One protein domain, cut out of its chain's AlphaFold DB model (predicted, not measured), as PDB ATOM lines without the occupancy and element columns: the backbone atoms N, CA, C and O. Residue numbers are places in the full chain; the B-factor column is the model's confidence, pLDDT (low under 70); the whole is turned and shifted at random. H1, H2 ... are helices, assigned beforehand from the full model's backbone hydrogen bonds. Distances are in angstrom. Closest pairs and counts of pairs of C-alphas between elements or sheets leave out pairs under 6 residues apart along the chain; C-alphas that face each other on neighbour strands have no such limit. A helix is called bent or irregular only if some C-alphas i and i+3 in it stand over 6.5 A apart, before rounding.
ATOM      1  N   SER A 561     -50.760  60.842  12.320       44.16
ATOM      2  CA  SER A 561     -50.834  59.405  12.005       44.16
ATOM      3  C   SER A 561     -50.432  59.025  10.575       44.16
ATOM      4  O   SER A 561     -50.192  57.848  10.312       44.16
ATOM      5  N   GLU A 562     -50.366  59.983   9.648       43.97
ATOM      6  CA  GLU A 562     -50.085  59.732   8.227       43.97
ATOM      7  C   GLU A 562     -48.596  59.453   7.944       43.97
ATOM      8  O   GLU A 562     -48.277  58.807   6.950       43.97
ATOM      9  N   LEU A 563     -47.681  59.847   8.841       46.50
ATOM     10  CA  LEU A 563     -46.228  59.650   8.688       46.50
ATOM     11  C   LEU A 563     -45.680  58.419   9.441       46.50
ATOM     12  O   LEU A 563     -44.471  58.288   9.632       46.50
ATOM     13  N   ARG A 564     -46.548  57.489   9.871       51.38
ATOM     14  CA  ARG A 564     -46.177  56.351  10.742       51.38
ATOM     15  C   ARG A 564     -45.191  55.346  10.108       51.38
ATOM     16  O   ARG A 564     -44.629  54.532  10.833       51.38
ATOM     17  N   GLY A 565     -44.989  55.380   8.787       47.84
ATOM     18  CA  GLY A 565     -44.092  54.468   8.063       47.84
ATOM     19  C   GLY A 565     -42.600  54.768   8.251       47.84
ATOM     20  O   GLY A 565     -41.853  53.882   8.662       47.84
ATOM     21  N   ASP A 566     -42.183  56.014   8.011       54.50
ATOM     22  CA  ASP A 566     -40.766  56.397   7.829       54.50
ATOM     23  C   ASP A 566     -40.001  56.679   9.136       54.50
ATOM     24  O   ASP A 566     -38.800  56.985   9.134       54.50
ATOM     25  N   ASP A 567     -40.693  56.619  10.276       70.12
ATOM     26  CA  ASP A 567     -40.132  57.052  11.545       70.12
ATOM     27  C   ASP A 567     -39.285  55.993  12.276       70.12
ATOM     28  O   ASP A 567     -39.767  55.220  13.110       70.12
ATOM     29  N   ILE A 568     -37.969  56.052  12.056       70.44
ATOM     30  CA  ILE A 568     -36.947  55.305  12.812       70.44
ATOM     31  C   ILE A 568     -37.127  55.388  14.340       70.44
ATOM     32  O   ILE A 568     -36.821  54.428  15.049       70.44
ATOM     33  N   TYR A 569     -37.643  56.505  14.864       71.69
ATOM     34  CA  TYR A 569     -37.876  56.666  16.298       71.69
ATOM     35  C   TYR A 569     -39.009  55.756  16.782       71.69
ATOM     36  O   TYR A 569     -38.913  55.212  17.881       71.69
ATOM     37  N   LEU A 570     -40.040  55.529  15.962       74.19
ATOM     38  CA  LEU A 570     -41.111  54.584  16.264       74.19
ATOM     39  C   LEU A 570     -40.606  53.136  16.223       74.19
ATOM     40  O   LEU A 570     -40.861  52.389  17.163       74.19
ATOM     41  N   VAL A 571     -39.833  52.759  15.196       74.69
ATOM     42  CA  VAL A 571     -39.210  51.422  15.103       74.69
ATOM     43  C   VAL A 571     -38.370  51.126  16.347       74.69
ATOM     44  O   VAL A 571     -38.514  50.069  16.960       74.69
ATOM     45  N   ALA A 572     -37.539  52.084  16.769       74.50
ATOM     46  CA  ALA A 572     -36.766  51.965  17.996       74.50
ATOM     47  C   ALA A 572     -37.661  51.871  19.246       74.50
ATOM     48  O   ALA A 572     -37.440  51.009  20.091       74.50
ATOM     49  N   ALA A 573     -38.690  52.717  19.369       75.12
ATOM     50  CA  ALA A 573     -39.620  52.706  20.499       75.12
ATOM     51  C   ALA A 573     -40.388  51.385  20.645       75.12
ATOM     52  O   ALA A 573     -40.580  50.908  21.765       75.12
ATOM     53  N   GLU A 574     -40.842  50.785  19.545       77.25
ATOM     54  CA  GLU A 574     -41.519  49.488  19.584       77.25
ATOM     55  C   GLU A 574     -40.525  48.344  19.871       77.25
ATOM     56  O   GLU A 574     -40.819  47.487  20.708       77.25
ATOM     57  N   LEU A 575     -39.305  48.383  19.310       79.56
ATOM     58  CA  LEU A 575     -38.233  47.448  19.678       79.56
ATOM     59  C   LEU A 575     -37.911  47.526  21.182       79.56
ATOM     60  O   LEU A 575     -37.856  46.496  21.848       79.56
ATOM     61  N   TYR A 576     -37.769  48.722  21.760       78.62
ATOM     62  CA  TYR A 576     -37.539  48.870  23.202       78.62
ATOM     63  C   TYR A 576     -38.694  48.310  24.048       78.62
ATOM     64  O   TYR A 576     -38.447  47.760  25.120       78.62
ATOM     65  N   GLN A 577     -39.942  48.375  23.568       79.12
ATOM     66  CA  GLN A 577     -41.090  47.751  24.241       79.12
ATOM     67  C   GLN A 577     -41.066  46.219  24.175       79.12
ATOM     68  O   GLN A 577     -41.484  45.577  25.142       79.12
ATOM     69  N   LEU A 578     -40.569  45.621  23.087       82.81
ATOM     70  CA  LEU A 578     -40.280  44.184  23.038       82.81
ATOM     71  C   LEU A 578     -39.165  43.833  24.032       82.81
ATOM     72  O   LEU A 578     -39.353  42.964  24.880       82.81
ATOM     73  N   ILE A 579     -38.035  44.541  23.957       82.00
ATOM     74  CA  ILE A 579     -36.852  44.342  24.807       82.00
ATOM     75  C   ILE A 579     -37.203  44.481  26.298       82.00
ATOM     76  O   ILE A 579     -36.601  43.818  27.141       82.00
ATOM     77  N   GLU A 580     -38.177  45.324  26.644       79.44
ATOM     78  CA  GLU A 580     -38.722  45.457  27.998       79.44
ATOM     79  C   GLU A 580     -39.641  44.296  28.398       79.44
ATOM     80  O   GLU A 580     -39.463  43.718  29.467       79.44
ATOM     81  N   GLN A 581     -40.594  43.896  27.551       82.44
ATOM     82  CA  GLN A 581     -41.479  42.761  27.854       82.44
ATOM     83  C   GLN A 581     -40.700  41.450  28.006       82.44
ATOM     84  O   GLN A 581     -40.927  40.708  28.961       82.44
ATOM     85  N   VAL A 582     -39.737  41.211  27.113       85.19
ATOM     86  CA  VAL A 582     -38.816  40.070  27.167       85.19
ATOM     87  C   VAL A 582     -38.023  40.098  28.466       85.19
ATOM     88  O   VAL A 582     -38.065  39.128  29.215       85.19
ATOM     89  N   PHE A 583     -37.371  41.219  28.791       81.81
ATOM     90  CA  PHE A 583     -36.593  41.339  30.023       81.81
ATOM     91  C   PHE A 583     -37.436  41.134  31.285       81.81
ATOM     92  O   PHE A 583     -37.007  40.404  32.176       81.81
ATOM     93  N   LYS A 584     -38.649  41.700  31.360       82.12
ATOM     94  CA  LYS A 584     -39.549  41.483  32.503       82.12
ATOM     95  C   LYS A 584     -39.887  40.010  32.692       82.12
ATOM     96  O   LYS A 584     -39.821  39.538  33.818       82.12
ATOM     97  N   THR A 585     -40.182  39.274  31.618       82.62
ATOM     98  CA  THR A 585     -40.396  37.819  31.681       82.62
ATOM     99  C   THR A 585     -39.110  37.064  32.047       82.62
ATOM    100  O   THR A 585     -39.133  36.147  32.864       82.62
ATOM    101  N   CYS A 586     -37.966  37.467  31.495       79.06
ATOM    102  CA  CYS A 586     -36.668  36.843  31.741       79.06
ATOM    103  C   CYS A 586     -36.155  37.042  33.181       79.06
ATOM    104  O   CYS A 586     -35.554  36.122  33.734       79.06
ATOM    105  N   CYS A 587     -36.395  38.195  33.805       72.69
ATOM    106  CA  CYS A 587     -35.839  38.556  35.114       72.69
ATOM    107  C   CYS A 587     -36.781  38.327  36.308       72.69
ATOM    108  O   CYS A 587     -36.431  38.684  37.433       72.69
ATOM    109  N   VAL A 588     -37.915  37.650  36.100       75.06
ATOM    110  CA  VAL A 588     -38.598  36.927  37.185       75.06
ATOM    111  C   VAL A 588     -37.642  35.876  37.773       75.06
ATOM    112  O   VAL A 588     -36.892  35.225  37.038       75.06
ATOM    113  N   LEU A 589     -37.668  35.708  39.099       68.25
ATOM    114  CA  LEU A 589     -36.905  34.684  39.817       68.25
ATOM    115  C   LEU A 589     -37.209  33.288  39.241       68.25
ATOM    116  O   LEU A 589     -38.359  32.974  38.951       68.25
ATOM    117  N   GLU A 590     -36.204  32.413  39.119       66.88
ATOM    118  CA  GLU A 590     -36.356  31.111  38.433       66.88
ATOM    119  C   GLU A 590     -37.472  30.207  38.985       66.88
ATOM    120  O   GLU A 590     -37.960  29.334  38.275       66.88
ATOM    121  N   LYS A 591     -37.876  30.408  40.247       68.38
ATOM    122  CA  LYS A 591     -38.970  29.675  40.903       68.38
ATOM    123  C   LYS A 591     -40.358  30.108  40.430       68.38
ATOM    124  O   LYS A 591     -41.278  29.298  40.459       68.38
ATOM    125  N   ASP A 592     -40.478  31.366  40.021       75.31
ATOM    126  CA  ASP A 592     -41.744  32.034  39.721       75.31
ATOM    127  C   ASP A 592     -41.924  32.253  38.204       75.31
ATOM    128  O   ASP A 592     -43.028  32.528  37.748       75.31
ATOM    129  N   ARG A 593     -40.857  32.093  37.401       79.25
ATOM    130  CA  ARG A 593     -40.869  32.260  35.937       79.25
ATOM    131  C   ARG A 593     -41.640  31.123  35.249       79.25
ATOM    132  O   ARG A 593     -41.124  30.005  35.127       79.25
ATOM    133  N   THR A 594     -42.839  31.391  34.728       87.12
ATOM    134  CA  THR A 594     -43.655  30.350  34.078       87.12
ATOM    135  C   THR A 594     -43.447  30.251  32.562       87.12
ATOM    136  O   THR A 594     -43.265  31.240  31.848       87.12
ATOM    137  N   PHE A 595     -43.575  29.030  32.030       89.31
ATOM    138  CA  PHE A 595     -43.600  28.787  30.583       89.31
ATOM    139  C   PHE A 595     -44.803  29.454  29.884       89.31
ATOM    140  O   PHE A 595     -44.722  29.832  28.713       89.31
ATOM    141  N   ALA A 596     -45.911  29.649  30.609       89.31
ATOM    142  CA  ALA A 596     -47.094  30.342  30.108       89.31
ATOM    143  C   ALA A 596     -46.815  31.833  29.844       89.31
ATOM    144  O   ALA A 596     -47.232  32.356  28.813       89.31
ATOM    145  N   GLU A 597     -46.061  32.505  30.720       89.19
ATOM    146  CA  GLU A 597     -45.633  33.894  30.513       89.19
ATOM    147  C   GLU A 597     -44.621  34.009  29.369       89.19
ATOM    148  O   GLU A 597     -44.779  34.879  28.515       89.19
ATOM    149  N   ALA A 598     -43.641  33.099  29.286       90.31
ATOM    150  CA  ALA A 598     -42.708  33.041  28.155       90.31
ATOM    151  C   ALA A 598     -43.447  32.878  26.813       90.31
ATOM    152  O   ALA A 598     -43.190  33.617  25.864       90.31
ATOM    153  N   THR A 599     -44.437  31.982  26.769       91.38
ATOM    154  CA  THR A 599     -45.328  31.778  25.618       91.38
ATOM    155  C   THR A 599     -46.156  33.028  25.298       91.38
ATOM    156  O   THR A 599     -46.228  33.436  24.141       91.38
ATOM    157  N   ALA A 600     -46.751  33.681  26.301       90.75
ATOM    158  CA  ALA A 600     -47.565  34.881  26.103       90.75
ATOM    159  C   ALA A 600     -46.742  36.090  25.619       90.75
ATOM    160  O   ALA A 600     -47.223  36.871  24.796       90.75
ATOM    161  N   THR A 601     -45.505  36.244  26.098       90.56
ATOM    162  CA  THR A 601     -44.570  37.280  25.630       90.56
ATOM    163  C   THR A 601     -44.056  36.969  24.221       90.56
ATOM    164  O   THR A 601     -43.987  37.877  23.394       90.56
ATOM    165  N   TYR A 602     -43.786  35.698  23.898       92.00
ATOM    166  CA  TYR A 602     -43.434  35.276  22.537       92.00
ATOM    167  C   TYR A 602     -44.548  35.564  21.519       92.00
ATOM    168  O   TYR A 602     -44.264  36.141  20.471       92.00
ATOM    169  N   ILE A 603     -45.809  35.230  21.828       90.25
ATOM    170  CA  ILE A 603     -46.951  35.467  20.923       90.25
ATOM    171  C   ILE A 603     -47.097  36.963  20.607       90.25
ATOM    172  O   ILE A 603     -47.147  37.336  19.437       90.25
ATOM    173  N   LYS A 604     -47.049  37.835  21.623       88.69
ATOM    174  CA  LYS A 604     -47.059  39.301  21.432       88.69
ATOM    175  C   LYS A 604     -45.858  39.791  20.625       88.69
ATOM    176  O   LYS A 604     -45.988  40.677  19.784       88.69
ATOM    177  N   GLY A 605     -44.683  39.206  20.861       89.00
ATOM    178  CA  GLY A 605     -43.484  39.484  20.075       89.00
ATOM    179  C   GLY A 605     -43.648  39.097  18.604       89.00
ATOM    180  O   GLY A 605     -43.180  39.825  17.737       89.00
ATOM    181  N   LEU A 606     -44.333  37.990  18.305       89.31
ATOM    182  CA  LEU A 606     -44.625  37.545  16.942       89.31
ATOM    183  C   LEU A 606     -45.648  38.454  16.236       89.31
ATOM    184  O   LEU A 606     -45.433  38.814  15.080       89.31
ATOM    185  N   GLU A 607     -46.708  38.883  16.926       86.44
ATOM    186  CA  GLU A 607     -47.674  39.882  16.427       86.44
ATOM    187  C   GLU A 607     -46.990  41.222  16.100       86.44
ATOM    188  O   GLU A 607     -47.226  41.822  15.044       86.44
ATOM    189  N   TRP A 608     -46.082  41.669  16.975       86.44
ATOM    190  CA  TRP A 608     -45.243  42.837  16.723       86.44
ATOM    191  C   TRP A 608     -44.306  42.625  15.525       86.44
ATOM    192  O   TRP A 608     -44.251  43.467  14.635       86.44
ATOM    193  N   TYR A 609     -43.614  41.488  15.444       87.56
ATOM    194  CA  TYR A 609     -42.650  41.201  14.379       87.56
ATOM    195  C   TYR A 609     -43.313  41.132  12.990       87.56
ATOM    196  O   TYR A 609     -42.798  41.687  12.022       87.56
ATOM    197  N   GLN A 610     -44.515  40.552  12.903       85.00
ATOM    198  CA  GLN A 610     -45.362  40.591  11.701       85.00
ATOM    199  C   GLN A 610     -45.837  42.007  11.337       85.00
ATOM    200  O   GLN A 610     -46.140  42.280  10.174       85.00
ATOM    201  N   SER A 611     -45.921  42.909  12.315       80.56
ATOM    202  CA  SER A 611     -46.229  44.323  12.087       80.56
ATOM    203  C   SER A 611     -44.990  45.093  11.619       80.56
ATOM    204  O   SER A 611     -45.094  45.866  10.671       80.56
ATOM    205  N   PHE A 612     -43.811  44.812  12.189       79.56
ATOM    206  CA  PHE A 612     -42.533  45.417  11.799       79.56
ATOM    207  C   PHE A 612     -42.209  45.218  10.311       79.56
ATOM    208  O   PHE A 612     -41.829  46.181   9.645       79.56
ATOM    209  N   PHE A 613     -42.430  44.015   9.761       74.12
ATOM    210  CA  PHE A 613     -42.193  43.747   8.334       74.12
ATOM    211  C   PHE A 613     -42.909  44.742   7.405       74.12
ATOM    212  O   PHE A 613     -42.288  45.268   6.481       74.12
ATOM    213  N   LYS A 614     -44.171  45.079   7.707       74.50
ATOM    214  CA  LYS A 614     -45.007  46.001   6.914       74.50
ATOM    215  C   LYS A 614     -44.480  47.438   6.891       74.50
ATOM    216  O   LYS A 614     -44.858  48.203   6.013       74.50
ATOM    217  N   TYR A 615     -43.639  47.809   7.857       66.19
ATOM    218  CA  TYR A 615     -42.913  49.076   7.846       66.19
ATOM    219  C   TYR A 615     -41.555  48.913   7.154       66.19
ATOM    220  O   TYR A 615     -41.172  49.769   6.364       66.19
ATOM    221  N   SER A 616     -40.849  47.797   7.390       67.00
ATOM    222  CA  SER A 616     -39.511  47.534   6.832       67.00
ATOM    223  C   SER A 616     -39.444  47.602   5.298       67.00
ATOM    224  O   SER A 616     -38.442  48.073   4.767       67.00
ATOM    225  N   GLU A 617     -40.522  47.236   4.593       67.06
ATOM    226  CA  GLU A 617     -40.622  47.309   3.125       67.06
ATOM    227  C   GLU A 617     -40.509  48.743   2.561       67.06
ATOM    228  O   GLU A 617     -40.146  48.909   1.397       67.06
ATOM    229  N   ALA A 618     -40.751  49.784   3.369       65.00
ATOM    230  CA  ALA A 618     -40.566  51.185   2.974       65.00
ATOM    231  C   ALA A 618     -39.124  51.708   3.188       65.00
ATOM    232  O   ALA A 618     -38.714  52.692   2.566       65.00
ATOM    233  N   TYR A 619     -38.322  51.064   4.045       65.94
ATOM    234  CA  TYR A 619     -37.023  51.582   4.502       65.94
ATOM    235  C   TYR A 619     -35.847  51.239   3.572       65.94
ATOM    236  O   TYR A 619     -34.906  50.539   3.952       65.94
ATOM    237  N   THR A 620     -35.845  51.807   2.368       61.78
ATOM    238  CA  THR A 620     -34.641  51.799   1.514       61.78
ATOM    239  C   THR A 620     -33.470  52.544   2.183       61.78
ATOM    240  O   THR A 620     -33.644  53.628   2.744       61.78
ATOM    241  N   GLY A 621     -32.259  51.975   2.151       65.44
ATOM    242  CA  GLY A 621     -31.033  52.607   2.655       65.44
ATOM    243  C   GLY A 621     -30.811  52.534   4.173       65.44
ATOM    244  O   GLY A 621     -30.002  53.302   4.707       65.44
ATOM    245  N   ARG A 622     -31.534  51.661   4.897       70.50
ATOM    246  CA  ARG A 622     -31.361  51.422   6.352       70.50
ATOM    247  C   ARG A 622     -31.143  49.946   6.706       70.50
ATOM    248  O   ARG A 622     -31.471  49.503   7.807       70.50
ATOM    249  N   GLU A 623     -30.559  49.194   5.783       78.69
ATOM    250  CA  GLU A 623     -30.367  47.744   5.850       78.69
ATOM    251  C   GLU A 623     -29.662  47.274   7.145       78.69
ATOM    252  O   GLU A 623     -30.172  46.336   7.762       78.69
ATOM    253  N   PRO A 624     -28.585  47.921   7.653       80.31
ATOM    254  CA  PRO A 624     -27.937  47.493   8.899       80.31
ATOM    255  C   PRO A 624     -28.865  47.555  10.120       80.31
ATOM    256  O   PRO A 624     -28.861  46.642  10.946       80.31
ATOM    257  N   LEU A 625     -29.710  48.590  10.213       79.00
ATOM    258  CA  LEU A 625     -30.682  48.726  11.298       79.00
ATOM    259  C   LEU A 625     -31.779  47.664  11.197       79.00
ATOM    260  O   LEU A 625     -32.138  47.066  12.206       79.00
ATOM    261  N   ILE A 626     -32.297  47.403   9.995       82.88
ATOM    262  CA  ILE A 626     -33.327  46.377   9.772       82.88
ATOM    263  C   ILE A 626     -32.787  45.001  10.194       82.88
ATOM    264  O   ILE A 626     -33.433  44.286  10.962       82.88
ATOM    265  N   LEU A 627     -31.558  44.663   9.792       86.19
ATOM    266  CA  LEU A 627     -30.897  43.418  10.193       86.19
ATOM    267  C   LEU A 627     -30.632  43.339  11.696       86.19
ATOM    268  O   LEU A 627     -30.792  42.265  12.275       86.19
ATOM    269  N   PHE A 628     -30.280  44.449  12.341       85.75
ATOM    270  CA  PHE A 628     -30.175  44.526  13.795       85.75
ATOM    271  C   PHE A 628     -31.521  44.269  14.482       85.75
ATOM    272  O   PHE A 628     -31.575  43.443  15.390       85.75
ATOM    273  N   VAL A 629     -32.619  44.879  14.016       85.75
ATOM    274  CA  VAL A 629     -33.968  44.652  14.566       85.75
ATOM    275  C   VAL A 629     -34.370  43.177  14.432       85.75
ATOM    276  O   VAL A 629     -34.812  42.574  15.412       85.75
ATOM    277  N   HIS A 630     -34.154  42.556  13.265       89.00
ATOM    278  CA  HIS A 630     -34.395  41.118  13.083       89.00
ATOM    279  C   HIS A 630     -33.512  40.263  14.000       89.00
ATOM    280  O   HIS A 630     -34.004  39.340  14.648       89.00
ATOM    281  N   THR A 631     -32.215  40.567  14.087       90.62
ATOM    282  CA  THR A 631     -31.268  39.795  14.904       90.62
ATOM    283  C   THR A 631     -31.623  39.885  16.387       90.62
ATOM    284  O   THR A 631     -31.659  38.861  17.070       90.62
ATOM    285  N   TYR A 632     -31.969  41.082  16.872       88.44
ATOM    286  CA  TYR A 632     -32.395  41.291  18.252       88.44
ATOM    287  C   TYR A 632     -33.717  40.564  18.542       88.44
ATOM    288  O   TYR A 632     -33.836  39.925  19.584       88.44
ATOM    289  N   TYR A 633     -34.685  40.572  17.618       91.75
ATOM    290  CA  TYR A 633     -35.930  39.811  17.777       91.75
ATOM    291  C   TYR A 633     -35.678  38.306  17.977       91.75
ATOM    292  O   TYR A 633     -36.177  37.716  18.937       91.75
ATOM    293  N   HIS A 634     -34.856  37.683  17.128       93.75
ATOM    294  CA  HIS A 634     -34.512  36.262  17.285       93.75
ATOM    295  C   HIS A 634     -33.674  36.003  18.545       93.75
ATOM    296  O   HIS A 634     -33.832  34.967  19.188       93.75
ATOM    297  N   PHE A 635     -32.853  36.960  18.977       91.38
ATOM    298  CA  PHE A 635     -32.133  36.869  20.249       91.38
ATOM    299  C   PHE A 635     -33.073  36.968  21.465       91.38
ATOM    300  O   PHE A 635     -32.887  36.255  22.450       91.38
ATOM    301  N   CYS A 636     -34.143  37.764  21.383       90.94
ATOM    302  CA  CYS A 636     -35.218  37.764  22.376       90.94
ATOM    303  C   CYS A 636     -35.928  36.403  22.462       90.94
ATOM    304  O   CYS A 636     -36.249  35.969  23.567       90.94
ATOM    305  N   ILE A 637     -36.129  35.700  21.339       93.50
ATOM    306  CA  ILE A 637     -36.659  34.324  21.344       93.50
ATOM    307  C   ILE A 637     -35.708  33.386  22.104       93.50
ATOM    308  O   ILE A 637     -36.160  32.653  22.987       93.50
ATOM    309  N   LEU A 638     -34.396  33.447  21.829       92.62
ATOM    310  CA  LEU A 638     -33.393  32.667  22.567       92.62
ATOM    311  C   LEU A 638     -33.444  32.955  24.076       92.62
ATOM    312  O   LEU A 638     -33.471  32.017  24.875       92.62
ATOM    313  N   ALA A 639     -33.508  34.228  24.476       89.44
ATOM    314  CA  ALA A 639     -33.569  34.628  25.882       89.44
ATOM    315  C   ALA A 639     -34.857  34.154  26.592       89.44
ATOM    316  O   ALA A 639     -34.796  33.735  27.749       89.44
ATOM    317  N   LEU A 640     -36.009  34.174  25.906       90.81
ATOM    318  CA  LEU A 640     -37.288  33.690  26.444       90.81
ATOM    319  C   LEU A 640     -37.319  32.168  26.629       90.81
ATOM    320  O   LEU A 640     -37.773  31.684  27.667       90.81
ATOM    321  N   PHE A 641     -36.879  31.410  25.618       92.81
ATOM    322  CA  PHE A 641     -37.142  29.970  25.540       92.81
ATOM    323  C   PHE A 641     -35.958  29.065  25.866       92.81
ATOM    324  O   PHE A 641     -36.190  27.893  26.167       92.81
ATOM    325  N   THR A 642     -34.718  29.563  25.930       89.81
ATOM    326  CA  THR A 642     -33.602  28.730  26.414       89.81
ATOM    327  C   THR A 642     -33.837  28.145  27.816       89.81
ATOM    328  O   THR A 642     -33.551  26.962  27.992       89.81
ATOM    329  N   PRO A 643     -34.457  28.848  28.793       89.38
ATOM    330  CA  PRO A 643     -34.852  28.240  30.069       89.38
ATOM    331  C   PRO A 643     -35.727  26.981  29.967       89.38
ATOM    332  O   PRO A 643     -35.759  26.187  30.906       89.38
ATOM    333  N   TYR A 644     -36.409  26.794  28.833       90.56
ATOM    334  CA  TYR A 644     -37.357  25.717  28.556       90.56
ATOM    335  C   TYR A 644     -36.918  24.830  27.372       90.56
ATOM    336  O   TYR A 644     -37.711  24.030  26.891       90.56
ATOM    337  N   MET A 645     -35.665  24.920  26.897       90.00
ATOM    338  CA  MET A 645     -35.223  24.266  25.644       90.00
ATOM    339  C   MET A 645     -35.379  22.732  25.626       90.00
ATOM    340  O   MET A 645     -35.482  22.128  24.561       90.00
ATOM    341  N   MET A 646     -35.378  22.107  26.808       90.31
ATOM    342  CA  MET A 646     -35.531  20.659  26.988       90.31
ATOM    343  C   MET A 646     -36.988  20.230  27.194       90.31
ATOM    344  O   MET A 646     -37.280  19.034  27.155       90.31
ATOM    345  N   ASP A 647     -37.897  21.180  27.425       89.12
ATOM    346  CA  ASP A 647     -39.320  20.890  27.529       89.12
ATOM    347  C   ASP A 647     -39.881  20.479  26.155       89.12
ATOM    348  O   ASP A 647     -39.401  20.901  25.102       89.12
ATOM    349  N   GLN A 648     -40.882  19.607  26.182       88.94
ATOM    350  CA  GLN A 648     -41.606  19.111  25.012       88.94
ATOM    351  C   GLN A 648     -43.026  19.695  24.934       88.94
ATOM    352  O   GLN A 648     -43.787  19.348  24.030       88.94
ATOM    353  N   THR A 649     -43.401  20.582  25.864       89.06
ATOM    354  CA  THR A 649     -44.621  21.388  25.760       89.06
ATOM    355  C   THR A 649     -44.574  22.264  24.503       89.06
ATOM    356  O   THR A 649     -43.647  23.039  24.280       89.06
ATOM    357  N   VAL A 650     -45.573  22.116  23.633       90.44
ATOM    358  CA  VAL A 650     -45.648  22.879  22.380       90.44
ATOM    359  C   VAL A 650     -46.056  24.328  22.641       90.44
ATOM    360  O   VAL A 650     -46.980  24.601  23.410       90.44
ATOM    361  N   VAL A 651     -45.378  25.268  21.980       87.69
ATOM    362  CA  VAL A 651     -45.701  26.696  22.064       87.69
ATOM    363  C   VAL A 651     -46.922  26.977  21.184       87.69
ATOM    364  O   VAL A 651     -46.830  27.047  19.959       87.69
ATOM    365  N   GLY A 652     -48.083  27.139  21.819       79.38
ATOM    366  CA  GLY A 652     -49.354  27.399  21.136       79.38
ATOM    367  C   GLY A 652     -49.981  26.164  20.470       79.38
ATOM    368  O   GLY A 652     -49.477  25.043  20.546       79.38
ATOM    369  N   ASN A 653     -51.130  26.366  19.819       73.69
ATOM    370  CA  ASN A 653     -51.942  25.281  19.256       73.69
ATOM    371  C   ASN A 653     -51.292  24.650  18.012       73.69
ATOM    372  O   ASN A 653     -51.560  25.061  16.885       73.69
ATOM    373  N   GLY A 654     -50.480  23.612  18.229       69.44
ATOM    374  CA  GLY A 654     -49.806  22.856  17.169       69.44
ATOM    375  C   GLY A 654     -48.457  23.434  16.730       69.44
ATOM    376  O   GLY A 654     -47.998  23.100  15.642       69.44
ATOM    377  N   GLY A 655     -47.845  24.297  17.548       83.12
ATOM    378  CA  GLY A 655     -46.493  24.812  17.313       83.12
ATOM    379  C   GLY A 655     -45.379  23.841  17.724       83.12
ATOM    380  O   GLY A 655     -45.621  22.709  18.145       83.12
ATOM    381  N   SER A 656     -44.138  24.309  17.615       90.38
ATOM    382  CA  SER A 656     -42.927  23.564  17.988       90.38
ATOM    383  C   SER A 656     -42.655  23.588  19.505       90.38
ATOM    384  O   SER A 656     -43.117  24.498  20.200       90.38
ATOM    385  N   PRO A 657     -41.875  22.628  20.047       93.12
ATOM    386  CA  PRO A 657     -41.323  22.726  21.400       93.12
ATOM    387  C   PRO A 657     -40.228  23.812  21.479       93.12
ATOM    388  O   PRO A 657     -39.628  24.160  20.451       93.12
ATOM    389  N   PRO A 658     -39.903  24.342  22.675       92.88
ATOM    390  CA  PRO A 658     -39.161  25.599  22.806       92.88
ATOM    391  C   PRO A 658     -37.717  25.488  22.316       92.88
ATOM    392  O   PRO A 658     -37.201  26.411  21.695       92.88
ATOM    393  N   GLY A 659     -37.081  24.327  22.506       93.25
ATOM    394  CA  GLY A 659     -35.734  24.077  21.992       93.25
ATOM    395  C   GLY A 659     -35.644  24.117  20.465       93.25
ATOM    396  O   GLY A 659     -34.670  24.647  19.938       93.25
ATOM    397  N   LYS A 660     -36.679  23.661  19.742       94.94
ATOM    398  CA  LYS A 660     -36.725  23.771  18.273       94.94
ATOM    399  C   LYS A 660     -36.985  25.199  17.798       94.94
ATOM    400  O   LYS A 660     -36.420  25.597  16.786       94.94
ATOM    401  N   ILE A 661     -37.743  25.985  18.559       94.62
ATOM    402  CA  ILE A 661     -37.928  27.421  18.299       94.62
ATOM    403  C   ILE A 661     -36.609  28.183  18.516       94.62
ATOM    404  O   ILE A 661     -36.247  29.024  17.696       94.62
ATOM    405  N   CYS A 662     -35.839  27.847  19.555       95.38
ATOM    406  CA  CYS A 662     -34.491  28.389  19.743       95.38
ATOM    407  C   CYS A 662     -33.499  27.918  18.663       95.38
ATOM    408  O   CYS A 662     -32.712  28.722  18.175       95.38
ATOM    409  N   GLU A 663     -33.535  26.645  18.254       96.38
ATOM    410  CA  GLU A 663     -32.702  26.118  17.161       96.38
ATOM    411  C   GLU A 663     -32.967  26.874  15.851       96.38
ATOM    412  O   GLU A 663     -32.023  27.266  15.162       96.38
ATOM    413  N   GLU A 664     -34.234  27.147  15.531       96.19
ATOM    414  CA  GLU A 664     -34.623  27.960  14.379       96.19
ATOM    415  C   GLU A 664     -34.147  29.416  14.516       96.19
ATOM    416  O   GLU A 664     -33.470  29.918  13.617       96.19
ATOM    417  N   ALA A 665     -34.404  30.072  15.655       96.31
ATOM    418  CA  ALA A 665     -33.991  31.454  15.913       96.31
ATOM    419  C   ALA A 665     -32.463  31.645  15.839       96.31
ATOM    420  O   ALA A 665     -31.988  32.566  15.172       96.31
ATOM    421  N   ALA A 666     -31.680  30.739  16.436       96.62
ATOM    422  CA  ALA A 666     -30.219  30.736  16.336       96.62
ATOM    423  C   ALA A 666     -29.754  30.582  14.878       96.62
ATOM    424  O   ALA A 666     -28.900  31.336  14.410       96.62
ATOM    425  N   ASN A 667     -30.348  29.657  14.117       97.19
ATOM    426  CA  ASN A 667     -30.028  29.488  12.697       97.19
ATOM    427  C   ASN A 667     -30.433  30.703  11.840       97.19
ATOM    428  O   ASN A 667     -29.760  30.994  10.849       97.19
ATOM    429  N   ILE A 668     -31.497  31.429  12.196       96.25
ATOM    430  CA  ILE A 668     -31.868  32.687  11.532       96.25
ATOM    431  C   ILE A 668     -30.855  33.788  11.863       96.25
ATOM    432  O   ILE A 668     -30.391  34.454  10.938       96.25
ATOM    433  N   ILE A 669     -30.424  33.927  13.123       94.62
ATOM    434  CA  ILE A 669     -29.344  34.853  13.499       94.62
ATOM    435  C   ILE A 669     -28.089  34.569  12.673       94.62
ATOM    436  O   ILE A 669     -27.563  35.485  12.053       94.62
ATOM    437  N   LEU A 670     -27.631  33.318  12.569       94.62
ATOM    438  CA  LEU A 670     -26.430  33.000  11.782       94.62
ATOM    439  C   LEU A 670     -26.565  33.378  10.293       94.62
ATOM    440  O   LEU A 670     -25.595  33.849   9.697       94.62
ATOM    441  N   LYS A 671     -27.762  33.252   9.701       94.56
ATOM    442  CA  LYS A 671     -28.048  33.723   8.331       94.56
ATOM    443  C   LYS A 671     -28.007  35.255   8.235       94.56
ATOM    444  O   LYS A 671     -27.357  35.779   7.333       94.56
ATOM    445  N   LEU A 672     -28.642  35.960   9.175       91.81
ATOM    446  CA  LEU A 672     -28.626  37.427   9.264       91.81
ATOM    447  C   LEU A 672     -27.201  37.965   9.448       91.81
ATOM    448  O   LEU A 672     -26.822  38.927   8.787       91.81
ATOM    449  N   MET A 673     -26.384  37.307  10.275       88.69
ATOM    450  CA  MET A 673     -24.975  37.654  10.485       88.69
ATOM    451  C   MET A 673     -24.141  37.472   9.223       88.69
ATOM    452  O   MET A 673     -23.353  38.346   8.895       88.69
ATOM    453  N   ASN A 674     -24.339  36.391   8.465       88.12
ATOM    454  CA  ASN A 674     -23.622  36.212   7.202       88.12
ATOM    455  C   ASN A 674     -24.023  37.263   6.146       88.12
ATOM    456  O   ASN A 674     -23.186  37.662   5.340       88.12
ATOM    457  N   HIS A 675     -25.268  37.753   6.162       86.75
ATOM    458  CA  HIS A 675     -25.685  38.858   5.292       86.75
ATOM    459  C   HIS A 675     -25.162  40.223   5.775       86.75
ATOM    460  O   HIS A 675     -24.695  41.013   4.961       86.75
ATOM    461  N   HIS A 676     -25.144  40.472   7.087       84.00
ATOM    462  CA  HIS A 676     -24.510  41.643   7.703       84.00
ATOM    463  C   HIS A 676     -23.004  41.714   7.389       84.00
ATOM    464  O   HIS A 676     -22.516  42.740   6.921       84.00
ATOM    465  N   ASP A 677     -22.282  40.602   7.563       81.75
ATOM    466  CA  ASP A 677     -20.865  40.483   7.203       81.75
ATOM    467  C   ASP A 677     -20.663  40.710   5.684       81.75
ATOM    468  O   ASP A 677     -19.711  41.368   5.273       81.75
ATOM    469  N   SER A 678     -21.603  40.259   4.841       82.50
ATOM    470  CA  SER A 678     -21.583  40.519   3.392       82.50
ATOM    471  C   SER A 678     -21.893  41.970   3.000       82.50
ATOM    472  O   SER A 678     -21.431  42.399   1.946       82.50
ATOM    473  N   LEU A 679     -22.673  42.716   3.790       78.56
ATOM    474  CA  LEU A 679     -22.925  44.151   3.573       78.56
ATOM    475  C   LEU A 679     -21.744  45.016   4.023       78.56
ATOM    476  O   LEU A 679     -21.543  46.108   3.497       78.56
ATOM    477  N   ALA A 680     -20.958  44.530   4.984       71.69
ATOM    478  CA  ALA A 680     -19.726  45.179   5.408       71.69
ATOM    479  C   ALA A 680     -18.585  45.025   4.392       71.69
ATOM    480  O   ALA A 680     -17.755  45.927   4.266       71.69
ATOM    481  N   GLY A 681     -18.518  43.881   3.705       74.00
ATOM    482  CA  GLY A 681     -17.377  43.530   2.862       74.00
ATOM    483  C   GLY A 681     -16.069  43.531   3.663       74.00
ATOM    484  O   GLY A 681     -16.038  43.125   4.827       74.00
ATOM    485  N   ASP A 682     -14.999  44.053   3.063       60.28
ATOM    486  CA  ASP A 682     -13.655  44.100   3.661       60.28
ATOM    487  C   ASP A 682     -13.550  44.980   4.929       60.28
ATOM    488  O   ASP A 682     -12.522  44.977   5.605       60.28
ATOM    489  N   ALA A 683     -14.605  45.721   5.294       57.34
ATOM    490  CA  ALA A 683     -14.623  46.559   6.491       57.34
ATOM    491  C   ALA A 683     -14.503  45.755   7.803       57.34
ATOM    492  O   ALA A 683     -13.989  46.288   8.791       57.34
ATOM    493  N   GLU A 684     -15.003  44.508   7.807       56.97
ATOM    494  CA  GLU A 684     -15.128  43.586   8.953       56.97
ATOM    495  C   GLU A 684     -15.440  44.299  10.296       56.97
ATOM    496  O   GLU A 684     -14.566  44.411  11.161       56.97
ATOM    497  N   PRO A 685     -16.676  44.813  10.496       59.44
ATOM    498  CA  PRO A 685     -17.058  45.538  11.700       59.44
ATOM    499  C   PRO A 685     -16.850  44.684  12.951       59.44
ATOM    500  O   PRO A 685     -17.578  43.719  13.211       59.44
ATOM    501  N   VAL A 686     -15.875  45.080  13.769       58.19
ATOM    502  CA  VAL A 686     -15.614  44.478  15.082       58.19
ATOM    503  C   VAL A 686     -16.620  45.065  16.073       58.19
ATOM    504  O   VAL A 686     -16.292  45.914  16.898       58.19
ATOM    505  N   GLY A 687     -17.884  44.670  15.906       62.44
ATOM    506  CA  GLY A 687     -19.036  45.319  16.524       62.44
ATOM    507  C   GLY A 687     -20.031  44.373  17.194       62.44
ATOM    508  O   GLY A 687     -19.931  43.145  17.127       62.44
ATOM    509  N   PHE A 688     -21.018  45.006  17.826       68.25
ATOM    510  CA  PHE A 688     -22.074  44.437  18.669       68.25
ATOM    511  C   PHE A 688     -22.721  43.156  18.100       68.25
ATOM    512  O   PHE A 688     -22.845  42.152  18.803       68.25
ATOM    513  N   MET A 689     -23.044  43.149  16.803       77.00
ATOM    514  CA  MET A 689     -23.691  42.030  16.101       77.00
ATOM    515  C   MET A 689     -22.932  40.696  16.204       77.00
ATOM    516  O   MET A 689     -23.549  39.634  16.318       77.00
ATOM    517  N   ARG A 690     -21.590  40.719  16.256       79.31
ATOM    518  CA  ARG A 690     -20.755  39.504  16.332       79.31
ATOM    519  C   ARG A 690     -21.061  38.649  17.570       79.31
ATOM    520  O   ARG A 690     -20.887  37.434  17.528       79.31
ATOM    521  N   SER A 691     -21.586  39.241  18.639       77.44
ATOM    522  CA  SER A 691     -21.959  38.504  19.848       77.44
ATOM    523  C   SER A 691     -23.289  37.764  19.736       77.44
ATOM    524  O   SER A 691     -23.421  36.690  20.319       77.44
ATOM    525  N   PHE A 692     -24.237  38.238  18.918       85.88
ATOM    526  CA  PHE A 692     -25.423  37.446  18.571       85.88
ATOM    527  C   PHE A 692     -25.034  36.188  17.786       85.88
ATOM    528  O   PHE A 692     -25.576  35.109  18.041       85.88
ATOM    529  N   LYS A 693     -24.037  36.303  16.892       88.56
ATOM    530  CA  LYS A 693     -23.412  35.161  16.202       88.56
ATOM    531  C   LYS A 693     -22.867  34.149  17.217       88.56
ATOM    532  O   LYS A 693     -23.228  32.976  17.163       88.56
ATOM    533  N   ASN A 694     -22.068  34.616  18.179       87.06
ATOM    534  CA  ASN A 694     -21.441  33.770  19.197       87.06
ATOM    535  C   ASN A 694     -22.464  33.084  20.119       87.06
ATOM    536  O   ASN A 694     -22.411  31.867  20.268       87.06
ATOM    537  N   ALA A 695     -23.430  33.823  20.673       87.19
ATOM    538  CA  ALA A 695     -24.465  33.260  21.547       87.19
ATOM    539  C   ALA A 695     -25.357  32.232  20.821       87.19
ATOM    540  O   ALA A 695     -25.788  31.247  21.416       87.19
ATOM    541  N   SER A 696     -25.592  32.423  19.517       92.69
ATOM    542  CA  SER A 696     -26.320  31.459  18.681       92.69
ATOM    543  C   SER A 696     -25.519  30.178  18.434       92.69
ATOM    544  O   SER A 696     -26.085  29.088  18.480       92.69
ATOM    545  N   LEU A 697     -24.203  30.288  18.208       94.06
ATOM    546  CA  LEU A 697     -23.311  29.128  18.100       94.06
ATOM    547  C   LEU A 697     -23.234  28.356  19.424       94.06
ATOM    548  O   LEU A 697     -23.368  27.135  19.412       94.06
ATOM    549  N   GLU A 698     -23.084  29.053  20.554       91.38
ATOM    550  CA  GLU A 698     -23.051  28.440  21.887       91.38
ATOM    551  C   GLU A 698     -24.366  27.715  22.205       91.38
ATOM    552  O   GLU A 698     -24.340  26.552  22.615       91.38
ATOM    553  N   PHE A 699     -25.520  28.348  21.942       93.19
ATOM    554  CA  PHE A 699     -26.822  27.699  22.105       93.19
ATOM    555  C   PHE A 699     -26.905  26.398  21.291       93.19
ATOM    556  O   PHE A 699     -27.274  25.361  21.839       93.19
ATOM    557  N   LEU A 700     -26.528  26.427  20.007       95.31
ATOM    558  CA  LEU A 700     -26.576  25.247  19.137       95.31
ATOM    559  C   LEU A 700     -25.593  24.150  19.585       95.31
ATOM    560  O   LEU A 700     -25.961  22.976  19.590       95.31
ATOM    561  N   GLU A 701     -24.378  24.509  20.016       93.88
ATOM    562  CA  GLU A 701     -23.378  23.555  20.521       93.88
ATOM    563  C   GLU A 701     -23.839  22.880  21.821       93.88
ATOM    564  O   GLU A 701     -23.587  21.693  22.035       93.88
ATOM    565  N   VAL A 702     -24.506  23.602  22.728       90.62
ATOM    566  CA  VAL A 702     -25.027  22.996  23.961       90.62
ATOM    567  C   VAL A 702     -26.321  22.222  23.699       90.62
ATOM    568  O   VAL A 702     -26.421  21.081  24.139       90.62
ATOM    569  N   TYR A 703     -27.275  22.763  22.938       92.12
ATOM    570  CA  TYR A 703     -28.538  22.077  22.639       92.12
ATOM    571  C   TYR A 703     -28.315  20.772  21.858       92.12
ATOM    572  O   TYR A 703     -28.866  19.736  22.226       92.12
ATOM    573  N   GLY A 704     -27.410  20.773  20.874       92.25
ATOM    574  CA  GLY A 704     -26.997  19.574  20.132       92.25
ATOM    575  C   GLY A 704     -26.191  18.541  20.940       92.25
ATOM    576  O   GLY A 704     -25.928  17.459  20.428       92.25
ATOM    577  N   ARG A 705     -25.805  18.844  22.191       92.50
ATOM    578  CA  ARG A 705     -25.219  17.886  23.154       92.50
ATOM    579  C   ARG A 705     -26.221  17.363  24.191       92.50
ATOM    580  O   ARG A 705     -25.844  16.550  25.033       92.50
ATOM    581  N   LEU A 706     -27.457  17.864  24.173       88.25
ATOM    582  CA  LEU A 706     -28.539  17.460  25.080       88.25
ATOM    583  C   LEU A 706     -29.621  16.616  24.384       88.25
ATOM    584  O   LEU A 706     -30.450  16.028  25.083       88.25
ATOM    585  N   GLN A 707     -29.618  16.588  23.046       87.06
ATOM    586  CA  GLN A 707     -30.383  15.664  22.199       87.06
ATOM    587  C   GLN A 707     -29.716  14.278  22.157       87.06
ATOM    588  O   GLN A 707     -30.479  13.287  22.144       87.06
TER     589      GLN A 707
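What this domain is: This is residues 561 to 707 of the 707 residues of the protein "Conidial development fluffy" of Cordyceps militaris (UniProt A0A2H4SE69). Five helices form an up-and-down bundle, each running against the one before it in the chain, with H3 in the middle. H1 and H2 pack side by side on one side of H3, and H4 and H5 pack on its other side, making two triangles of helices that share H3. The printed part has 147 residues with five named helices in the order H1 H2 H3 H4 H5 and no named strand; its class is all helix. It is compact, with a radius of gyration of the C-alphas of 16.1 A, and spans 43 by 41 by 28 A.

Where its parts are: Start with the longest helix, H4, residues 658 to 683: find C-alpha 658 at (-39.161, 25.599, 22.806), from which it runs 36.2 A. It has a kink of 41 degrees near residue 677, and it is irregular where C-alphas 679 and 682 are 9.3 A apart. Before it comes H3, residues 623 to 644, 32.4 A long and only just irregular, with C-alphas 640 and 643 at 7.0 A. H2, residues 595 to 616, is 30.5 A long. Look for H1, residues 568 to 586, from C-alpha 568 at (-36.947, 55.305, 12.812); it is 26.4 A long. H5, residues 689 to 703, runs 21.5 A to C-alpha 703 at (-28.538, 22.077, 22.639).

How they stand to each other: From H4, go first to H3, the hub, which touches four helices. H3 and H4 form a helical hairpin at a shallow tilt of 27 degrees, opposite ways; their closest C-alphas, of His 634 and Ala 665, are 5.0 A apart. H4 and H5 are also a hairpin, at 34 degrees, only just a shallow tilt, with the C-alphas of Ala 666 and Ser 696 closest at 4.6 A. H5 touches H3 with residues 689 to 692 alone, the same way at a shallow tilt of 29 degrees; the closest C-alphas, of Phe 635 and Phe 692, are 6.9 A apart. Next look at H2, which touches H3 at a shallow tilt of 11 degrees, opposite ways, with the C-alphas of Ala 598 and Leu 640 closest at 5.7 A. H1 touches H3, running the same way at 11 degrees, and the C-alphas of Cys 586 and Leu 640 are closest at 6.2 A. H1 and H2 touch as a hairpin, with the C-alphas of Thr 585 and Ala 598 closest at 6.4 A. H1 and H2 are each apart from H4 and H5. Every O i to N i+4 pair is within hydrogen-bond range in H1 and H5, against 16 of 18 in H2, 16 of 18 in H3 and 20 of 22 in H4.

The domain as a whole: The two C-alphas farthest apart, of Glu 562 and Arg 705, are 50.9 A apart. The printed part has no cut and ends at residue 707, the chain's last. The link from H3 to H4, residues 645 to 657, is long; that from H4 to H5 is tight. The mean pLDDT of the printed part is 81.9, and you will find values under 70 at residues 561 to 566, 589 to 591, 615 to 621, 654 and 682 to 688.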